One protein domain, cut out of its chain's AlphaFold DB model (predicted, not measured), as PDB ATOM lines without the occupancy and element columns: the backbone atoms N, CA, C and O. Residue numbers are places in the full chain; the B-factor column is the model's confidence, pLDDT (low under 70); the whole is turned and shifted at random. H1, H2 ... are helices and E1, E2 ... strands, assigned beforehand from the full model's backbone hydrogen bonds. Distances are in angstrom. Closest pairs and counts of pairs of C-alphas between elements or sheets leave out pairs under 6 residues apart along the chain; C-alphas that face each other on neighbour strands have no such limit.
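This is residues 189 to 262 of the 305 residues of an uncharacterized protein of Thorarchaeota archaeon (strain OWC) (UniProt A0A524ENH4). One long helix, H3, has H1, H2 and the strand hairpin E1-E2 packed along one part of it, and the short H4 beyond its last residue. The 74 printed residues run H1, E1, E2, H2, H3, H4, mostly helix. The whole is compact, radius of gyration of the C-alphas 12.3 A, spanning 37 by 22 by 19 A.

Begin with H1, residues 189 to 194, which touches H3, residues 232 to 251, at Thr 193 and Tyr 239, closest C-alphas 5.6 A. E1, residues 197 to 200, and E2, residues 203 to 206, are an antiparallel hairpin; N 198 and O 205 are within hydrogen-bond range, 2.9 A. H2, residues 218 to 223, touches H3 opposite ways, a steep tilt of 41 degrees, closest C-alphas Gly 219 and Ala 237, 4.2 A. H4, residues 255 to 261, is close to H3 but not clearly touching, closest C-alphas Ile 249 and Phe 256, 7.1 A. Each O i to N i+4 pair is within range in H1, H2 and H3; in H4, 0 of 3, with 2 of 4 O i to N i+3.

Find C-alpha 232 at (135.632, 242.945, 355.489); H3 runs 28.5 A to C-alpha 251 at (147.621, 260.052, 336.072).

No cut; E2 to H2 is a long link; residues 258 to 262 are under pLDDT 70.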
ATOM      1  N   LEU A 189     146.622 244.774 343.022       91.56
ATOM      2  CA  LEU A 189     146.025 245.568 344.098       91.56
ATOM      3  C   LEU A 189     145.196 244.708 345.060       91.56
ATOM      4  O   LEU A 189     145.250 244.928 346.271       91.56
ATOM      5  N   LEU A 190     144.496 243.693 344.547       90.12
ATOM      6  CA  LEU A 190     143.797 242.709 345.374       90.12
ATOM      7  C   LEU A 190     144.802 241.870 346.169       90.12
ATOM      8  O   LEU A 190     144.665 241.748 347.385       90.12
ATOM      9  N   TYR A 191     145.866 241.377 345.525       87.94
ATOM     10  CA  TYR A 191     146.909 240.604 346.207       87.94
ATOM     11  C   TYR A 191     147.629 241.392 347.306       87.94
ATOM     12  O   TYR A 191     147.891 240.856 348.387       87.94
ATOM     13  N   LEU A 192     147.950 242.665 347.061       90.62
ATOM     14  CA  LEU A 192     148.540 243.550 348.064       90.62
ATOM     15  C   LEU A 192     147.595 243.726 349.251       90.62
ATOM     16  O   LEU A 192     148.014 243.561 350.396       90.62
ATOM     17  N   THR A 193     146.316 243.972 348.975       93.06
ATOM     18  CA  THR A 193     145.281 244.132 350.000       93.06
ATOM     19  C   THR A 193     145.123 242.856 350.834       93.06
ATOM     20  O   THR A 193     145.184 242.920 352.061       93.06
ATOM     21  N   ALA A 194     145.032 241.683 350.198       89.31
ATOM     22  CA  ALA A 194     144.946 240.386 350.876       89.31
ATOM     23  C   ALA A 194     146.162 240.118 351.781       89.31
ATOM     24  O   ALA A 194     146.035 239.576 352.879       89.31
ATOM     25  N   ARG A 195     147.352 240.571 351.365       90.44
ATOM     26  CA  ARG A 195     148.588 240.510 352.163       90.44
ATOM     27  C   ARG A 195     148.745 241.655 353.165       90.44
ATOM     28  O   ARG A 195     149.827 241.801 353.731       90.44
ATOM     29  N   ARG A 196     147.697 242.456 353.397       93.44
ATOM     30  CA  ARG A 196     147.709 243.625 354.294       93.44
ATOM     31  C   ARG A 196     148.872 244.566 353.979       93.44
ATOM     32  O   ARG A 196     149.579 245.040 354.870       93.44
ATOM     33  N   ARG A 197     149.093 244.806 352.688       93.31
ATOM     34  CA  ARG A 197     150.023 245.814 352.193       93.31
ATOM     35  C   ARG A 197     149.253 247.027 351.693       93.31
ATOM     36  O   ARG A 197     148.241 246.889 351.008       93.31
ATOM     37  N   TYR A 198     149.765 248.201 352.032       93.44
ATOM     38  CA  TYR A 198     149.258 249.478 351.556       93.44
ATOM     39  C   TYR A 198     150.275 250.110 350.601       93.44
ATOM     40  O   TYR A 198     151.486 249.920 350.750       93.44
ATOM     41  N   LEU A 199     149.784 250.831 349.599       93.69
ATOM     42  CA  LEU A 199     150.621 251.576 348.670       93.69
ATOM     43  C   LEU A 199     150.958 252.961 349.225       93.69
ATOM     44  O   LEU A 199     150.090 253.662 349.734       93.69
ATOM     45  N   GLN A 200     152.218 253.362 349.090       91.50
ATOM     46  CA  GLN A 200     152.676 254.735 349.282       91.50
ATOM     47  C   GLN A 200     153.502 255.110 348.050       91.50
ATOM     48  O   GLN A 200     154.662 254.701 347.913       91.50
ATOM     49  N   GLY A 201     152.873 255.800 347.093       89.81
ATOM     50  CA  GLY A 201     153.397 255.857 345.728       89.81
ATOM     51  C   GLY A 201     153.622 254.445 345.169       89.81
ATOM     52  O   GLY A 201     152.793 253.554 345.347       89.81
ATOM     53  N   ILE A 202     154.774 254.201 344.538       89.25
ATOM     54  CA  ILE A 202     155.118 252.892 343.944       89.25
ATOM     55  C   ILE A 202     155.560 251.826 344.963       89.25
ATOM     56  O   ILE A 202     155.898 250.704 344.577       89.25
ATOM     57  N   ARG A 203     155.628 252.162 346.256       91.31
ATOM     58  CA  ARG A 203     156.116 251.249 347.296       91.31
ATOM     59  C   ARG A 203     154.947 250.526 347.950       91.31
ATOM     60  O   ARG A 203     154.012 251.158 348.429       91.31
ATOM     61  N   ALA A 204     155.037 249.201 348.013       91.81
ATOM     62  CA  ALA A 204     154.106 248.368 348.764       91.81
ATOM     63  C   ALA A 204     154.669 248.082 350.159       91.81
ATOM     64  O   ALA A 204     155.632 247.328 350.306       91.81
ATOM     65  N   LEU A 205     154.053 248.669 351.181       91.75
ATOM     66  CA  LEU A 205     154.512 248.628 352.565       91.75
ATOM     67  C   LEU A 205     153.546 247.823 353.439       91.75
ATOM     68  O   LEU A 205     152.368 247.684 353.120       91.75
ATOM     69  N   GLN A 206     154.034 247.277 354.552       92.25
ATOM     70  CA  GLN A 206     153.182 246.573 355.514       92.25
ATOM     71  C   GLN A 206     152.217 247.549 356.188       92.25
ATOM     72  O   GLN A 206     152.618 248.638 356.590       92.25
ATOM     73  N   VAL A 207     150.961 247.147 356.385       90.94
ATOM     74  CA  VAL A 207     149.949 248.042 356.969       90.94
ATOM     75  C   VAL A 207     150.298 248.507 358.389       90.94
ATOM     76  O   VAL A 207     149.929 249.602 358.789       90.94
ATOM     77  N   ARG A 208     151.075 247.713 359.139       87.31
ATOM     78  CA  ARG A 208     151.519 248.044 360.507       87.31
ATOM     79  C   ARG A 208     152.419 249.281 360.595       87.31
ATOM     80  O   ARG A 208     152.557 249.841 361.670       87.31
ATOM     81  N   ILE A 209     153.064 249.660 359.489       88.50
ATOM     82  CA  ILE A 209     153.899 250.868 359.392       88.50
ATOM     83  C   ILE A 209     153.201 251.978 358.599       88.50
ATOM     84  O   ILE A 209     153.842 252.941 358.181       88.50
ATOM     85  N   ALA A 210     151.906 251.818 358.313       85.44
ATOM     86  CA  ALA A 210     151.163 252.781 357.526       85.44
ATOM     87  C   ALA A 210     150.884 254.053 358.317       85.44
ATOM     88  O   ALA A 210     150.427 254.008 359.456       85.44
ATOM     89  N   LYS A 211     151.097 255.193 357.662       85.62
ATOM     90  CA  LYS A 211     150.708 256.505 358.173       85.62
ATOM     91  C   LYS A 211     149.466 256.981 357.435       85.62
ATOM     92  O   LYS A 211     149.534 257.817 356.540       85.62
ATOM     93  N   PHE A 212     148.315 256.411 357.786       85.19
ATOM     94  CA  PHE A 212     147.049 256.757 357.129       85.19
ATOM     95  C   PHE A 212     146.665 258.228 357.293       85.19
ATOM     96  O   PHE A 212     145.855 258.736 356.523       85.19
ATOM     97  N   ASP A 213     147.250 258.921 358.269       85.12
ATOM     98  CA  ASP A 213     146.996 260.337 358.492       85.12
ATOM     99  C   ASP A 213     147.539 261.263 357.412       85.12
ATOM    100  O   ASP A 213     146.947 262.312 357.173       85.12
ATOM    101  N   GLU A 214     148.563 260.824 356.685       86.81
ATOM    102  CA  GLU A 214     149.189 261.581 355.600       86.81
ATOM    103  C   GLU A 214     148.387 261.505 354.282       86.81
ATOM    104  O   GLU A 214     148.748 262.140 353.293       86.81
ATOM    105  N   CYS A 215     147.283 260.744 354.241       88.69
ATOM    106  CA  CYS A 215     146.439 260.590 353.058       88.69
ATOM    107  C   CYS A 215     144.961 260.880 353.362       88.69
ATOM    108  O   CYS A 215     144.355 260.329 354.280       88.69
ATOM    109  N   SER A 216     144.345 261.725 352.534       91.81
ATOM    110  CA  SER A 216     142.946 262.154 352.665       91.81
ATOM    111  C   SER A 216     141.944 261.295 351.879       91.81
ATOM    112  O   SER A 216     140.760 261.637 351.803       91.81
ATOM    113  N   CYS A 217     142.380 260.175 351.284       94.31
ATOM    114  CA  CYS A 217     141.497 259.315 350.496       94.31
ATOM    115  C   CYS A 217     140.421 258.643 351.371       94.31
ATOM    116  O   CYS A 217     140.586 258.469 352.581       94.31
ATOM    117  N   ARG A 218     139.310 258.213 350.751       93.88
ATOM    118  CA  ARG A 218     138.217 257.520 351.460       93.88
ATOM    119  C   ARG A 218     138.715 256.284 352.216       93.88
ATOM    120  O   ARG A 218     138.296 256.084 353.350       93.88
ATOM    121  N   GLY A 219     139.617 255.506 351.616       94.00
ATOM    122  CA  GLY A 219     140.212 254.327 352.249       94.00
ATOM    123  C   GLY A 219     140.950 254.666 353.545       94.00
ATOM    124  O   GLY A 219     140.648 254.096 354.587       94.00
ATOM    125  N   CYS A 220     141.843 255.660 353.521       93.62
ATOM    126  CA  CYS A 220     142.554 256.118 354.715       93.62
ATOM    127  C   CYS A 220     141.617 256.695 355.776       93.62
ATOM    128  O   CYS A 220     141.775 256.361 356.944       93.62
ATOM    129  N   ARG A 221     140.607 257.492 355.395       94.00
ATOM    130  CA  ARG A 221     139.613 258.003 356.357       94.00
ATOM    131  C   ARG A 221     138.893 256.880 357.107       94.00
ATOM    132  O   ARG A 221     138.697 257.006 358.308       94.00
ATOM    133  N   LEU A 222     138.548 255.789 356.421       93.06
ATOM    134  CA  LEU A 222     137.941 254.607 357.041       93.06
ATOM    135  C   LEU A 222     138.948 253.827 357.898       93.06
ATOM    136  O   LEU A 222     138.632 253.424 359.007       93.06
ATOM    137  N   LEU A 223     140.188 253.647 357.439       91.50
ATOM    138  CA  LEU A 223     141.206 252.906 358.198       91.50
ATOM    139  C   LEU A 223     141.597 253.595 359.515       91.50
ATOM    140  O   LEU A 223     141.981 252.915 360.468       91.50
ATOM    141  N   LYS A 224     141.448 254.923 359.605       88.56
ATOM    142  CA  LYS A 224     141.663 255.692 360.842       88.56
ATOM    143  C   LYS A 224     140.689 255.333 361.964       88.56
ATOM    144  O   LYS A 224     141.043 255.487 363.130       88.56
ATOM    145  N   THR A 225     139.498 254.815 361.664       85.69
ATOM    146  CA  THR A 225     138.478 254.504 362.685       85.69
ATOM    147  C   THR A 225     138.753 253.198 363.444       85.69
ATOM    148  O   THR A 225     137.836 252.619 364.018       85.69
ATOM    149  N   LYS A 226     140.008 252.717 363.454       78.00
ATOM    150  CA  LYS A 226     140.464 251.489 364.135       78.00
ATOM    151  C   LYS A 226     139.648 250.242 363.761       78.00
ATOM    152  O   LYS A 226     139.277 249.449 364.623       78.00
ATOM    153  N   LEU A 227     139.394 250.051 362.464       85.75
ATOM    154  CA  LEU A 227     138.758 248.833 361.952       85.75
ATOM    155  C   LEU A 227     139.553 247.586 362.363       85.75
ATOM    156  O   LEU A 227     140.786 247.575 362.317       85.75
ATOM    157  N   HIS A 228     138.849 246.512 362.724       89.31
ATOM    158  CA  HIS A 228     139.495 245.254 363.077       89.31
ATOM    159  C   HIS A 228     140.284 244.702 361.866       89.31
ATOM    160  O   HIS A 228     139.687 244.513 360.809       89.31
ATOM    161  N   PRO A 229     141.582 244.345 361.972       86.88
ATOM    162  CA  PRO A 229     142.422 243.935 360.825       86.88
ATOM    163  C   PRO A 229     142.010 242.646 360.081       86.88
ATOM    164  O   PRO A 229     142.715 242.179 359.176       86.88
ATOM    165  N   ARG A 230     140.918 242.013 360.517       88.50
ATOM    166  CA  ARG A 230     140.294 240.843 359.885       88.50
ATOM    167  C   ARG A 230     138.881 241.124 359.357       88.50
ATOM    168  O   ARG A 230     138.279 240.206 358.818       88.50
ATOM    169  N   SER A 231     138.339 242.331 359.534       93.88
ATOM    170  CA  SER A 231     136.999 242.660 359.046       93.88
ATOM    171  C   SER A 231     137.000 242.898 357.539       93.88
ATOM    172  O   SER A 231     137.995 243.346 356.966       93.88
ATOM    173  N   ILE A 232     135.857 242.635 356.905       94.00
ATOM    174  CA  ILE A 232     135.632 242.945 355.489       94.00
ATOM    175  C   ILE A 232     135.855 244.442 355.244       94.00
ATOM    176  O   ILE A 232     136.565 244.806 354.310       94.00
ATOM    177  N   ASP A 233     135.362 245.302 356.136       95.69
ATOM    178  CA  ASP A 233     135.521 246.756 356.025       95.69
ATOM    179  C   ASP A 233     136.983 247.195 355.992       95.69
ATOM    180  O   ASP A 233     137.340 248.096 355.233       95.69
ATOM    181  N   PHE A 234     137.854 246.540 356.769       95.19
ATOM    182  CA  PHE A 234     139.285 246.820 356.746       95.19
ATOM    183  C   PHE A 234     139.889 246.516 355.371       95.19
ATOM    184  O   PHE A 234     140.604 247.350 354.809       95.19
ATOM    185  N   PHE A 235     139.587 245.345 354.799       95.69
ATOM    186  CA  PHE A 235     140.082 244.968 353.473       95.69
ATOM    187  C   PHE A 235     139.507 245.864 352.375       95.69
ATOM    188  O   PHE A 235     140.257 246.317 351.511       95.69
ATOM    189  N   THR A 236     138.217 246.194 352.439       95.94
ATOM    190  CA  THR A 236     137.563 247.117 351.504       95.94
ATOM    191  C   THR A 236     138.204 248.503 351.555       95.94
ATOM    192  O   THR A 236     138.567 249.063 350.521       95.94
ATOM    193  N   ALA A 237     138.420 249.055 352.751       96.06
ATOM    194  CA  ALA A 237     139.052 250.359 352.918       96.06
ATOM    195  C   ALA A 237     140.512 250.367 352.431       96.06
ATOM    196  O   ALA A 237     140.935 251.312 351.756       96.06
ATOM    197  N   LEU A 238     141.270 249.300 352.704       96.25
ATOM    198  CA  LEU A 238     142.636 249.130 352.203       96.25
ATOM    199  C   LEU A 238     142.678 249.014 350.675       96.25
ATOM    200  O   LEU A 238     143.541 249.619 350.037       96.25
ATOM    201  N   TYR A 239     141.726 248.298 350.079       96.44
ATOM    202  CA  TYR A 239     141.621 248.175 348.631       96.44
ATOM    203  C   TYR A 239     141.309 249.522 347.972       96.44
ATOM    204  O   TYR A 239     141.992 249.909 347.026       96.44
ATOM    205  N   ILE A 240     140.362 250.289 348.527       96.19
ATOM    206  CA  ILE A 240     140.043 251.652 348.069       96.19
ATOM    207  C   ILE A 240     141.284 252.549 348.112       96.19
ATOM    208  O   ILE A 240     141.527 253.314 347.174       96.19
ATOM    209  N   HIS A 241     142.081 252.471 349.183       95.94
ATOM    210  CA  HIS A 241     143.337 253.216 349.283       95.94
ATOM    211  C   HIS A 241     144.323 252.815 348.180       95.94
ATOM    212  O   HIS A 241     144.779 253.672 347.425       95.94
ATOM    213  N   ASN A 242     144.597 251.516 348.037       96.19
ATOM    214  CA  ASN A 242     145.521 250.993 347.030       96.19
ATOM    215  C   ASN A 242     145.093 251.372 345.602       96.19
ATOM    216  O   ASN A 242     145.929 251.780 344.797       96.19
ATOM    217  N   LEU A 243     143.794 251.309 345.301       95.69
ATOM    218  CA  LEU A 243     143.239 251.745 344.021       95.69
ATOM    219  C   LEU A 243     143.421 253.251 343.798       95.69
ATOM    220  O   LEU A 243     143.801 253.679 342.708       95.69
ATOM    221  N   THR A 244     143.193 254.059 344.835       95.12
ATOM    222  CA  THR A 244     143.366 255.516 344.761       95.12
ATOM    223  C   THR A 244     144.824 255.886 344.490       95.12
ATOM    224  O   THR A 244     145.094 256.714 343.623       95.12
ATOM    225  N   GLU A 245     145.771 255.260 345.189       94.50
ATOM    226  CA  GLU A 245     147.203 255.491 344.979       94.50
ATOM    227  C   GLU A 245     147.661 255.039 343.591       94.50
ATOM    228  O   GLU A 245     148.314 255.807 342.888       94.50
ATOM    229  N   ALA A 246     147.251 253.848 343.143       94.94
ATOM    230  CA  ALA A 246     147.536 253.389 341.784       94.94
ATOM    231  C   ALA A 246     146.993 254.367 340.731       94.94
ATOM    232  O   ALA A 246     147.700 254.719 339.793       94.94
ATOM    233  N   THR A 247     145.783 254.899 340.935       93.88
ATOM    234  CA  THR A 247     145.185 255.907 340.046       93.88
ATOM    235  C   THR A 247     145.998 257.205 340.012       93.88
ATOM    236  O   THR A 247     146.156 257.800 338.947       93.88
ATOM    237  N   LYS A 248     146.537 257.663 341.153       93.56
ATOM    238  CA  LYS A 248     147.425 258.839 341.197       93.56
ATOM    239  C   LYS A 248     148.700 258.604 340.384       93.56
ATOM    240  O   LYS A 248     149.091 259.485 339.623       93.56
ATOM    241  N   ILE A 249     149.303 257.419 340.510       93.69
ATOM    242  CA  ILE A 249     150.485 257.024 339.732       93.69
ATOM    243  C   ILE A 249     150.150 257.003 338.240       93.69
ATOM    244  O   ILE A 249     150.888 257.584 337.453       93.69
ATOM    245  N   SER A 250     149.018 256.410 337.851       93.75
ATOM    246  CA  SER A 250     148.603 256.334 336.446       93.75
ATOM    247  C   SER A 250     148.345 257.700 335.809       93.75
ATOM    248  O   SER A 250     148.590 257.863 334.621       93.75
ATOM    249  N   LYS A 251     147.870 258.690 336.577       92.94
ATOM    250  CA  LYS A 251     147.621 260.052 336.072       92.94
ATOM    251  C   LYS A 251     148.895 260.860 335.833       92.94
ATOM    252  O   LYS A 251     148.889 261.755 334.997       92.94
ATOM    253  N   ASN A 252     149.958 260.592 336.587       91.12
ATOM    254  CA  ASN A 252     151.239 261.274 336.426       91.12
ATOM    255  C   ASN A 252     152.399 260.289 336.638       91.12
ATOM    256  O   ASN A 252     153.093 260.362 337.655       91.12
ATOM    257  N   PRO A 253     152.614 259.352 335.698       90.19
ATOM    258  CA  PRO A 253     153.609 258.299 335.870       90.19
ATOM    259  C   PRO A 253     155.030 258.871 335.960       90.19
ATOM    260  O   PRO A 253     155.838 258.377 336.746       90.19
ATOM    261  N   MET A 254     155.325 259.952 335.231       89.00
ATOM    262  CA  MET A 254     156.670 260.536 335.146       89.00
ATOM    263  C   MET A 254     157.192 261.075 336.487       89.00
ATOM    264  O   MET A 254     158.376 260.911 336.780       89.00
ATOM    265  N   ALA A 255     156.325 261.620 337.348       86.75
ATOM    266  CA  ALA A 255     156.715 262.096 338.683       86.75
ATOM    267  C   ALA A 255     157.286 260.985 339.595       86.75
ATOM    268  O   ALA A 255     158.078 261.239 340.508       86.75
ATOM    269  N   PHE A 256     156.905 259.729 339.349       81.88
ATOM    270  CA  PHE A 256     157.364 258.577 340.132       81.88
ATOM    271  C   PHE A 256     158.650 257.945 339.579       81.88
ATOM    272  O   PHE A 256     159.257 257.094 340.235       81.88
ATOM    273  N   ILE A 257     159.086 258.371 338.391       78.94
ATOM    274  CA  ILE A 257     160.325 257.913 337.759       78.94
ATOM    275  C   ILE A 257     161.505 258.753 338.250       78.94
ATOM    276  O   ILE A 257     162.501 258.185 338.694       78.94
ATOM    277  N   SER A 258     161.367 260.081 338.256       60.19
ATOM    278  CA  SER A 258     162.402 261.018 338.727       60.19
ATOM    279  C   SER A 258     162.705 260.868 340.221       60.19
ATOM    280  O   SER A 258     163.854 260.825 340.637       60.19
ATOM    281  N   SER A 259     161.683 260.652 341.050       54.91
ATOM    282  CA  SER A 259     161.867 260.433 342.495       54.91
ATOM    283  C   SER A 259     162.571 259.112 342.855       54.91
ATOM    284  O   SER A 259     162.974 258.917 344.006       54.91
ATOM    285  N   SER A 260     162.727 258.199 341.888       50.28
ATOM    286  CA  SER A 260     163.412 256.915 342.070       50.28
ATOM    287  C   SER A 260     164.903 256.965 341.704       50.28
ATOM    288  O   SER A 260     165.657 256.125 342.199       50.28
ATOM    289  N   SER A 261     165.346 257.923 340.877       41.09
ATOM    290  CA  SER A 261     166.769 258.106 340.536       41.09
ATOM    291  C   SER A 261     167.552 258.839 341.626       41.09
ATOM    292  O   SER A 261     168.717 258.519 341.842       41.09
ATOM    293  N   ASP A 262     166.899 259.723 342.384       33.66
ATOM    294  CA  ASP A 262     167.577 260.654 343.304       33.66
ATOM    295  C   ASP A 262     167.820 260.086 344.718       33.66
ATOM    296  O   ASP A 262     168.270 260.789 345.617       33.66
TER     297      ASP A 262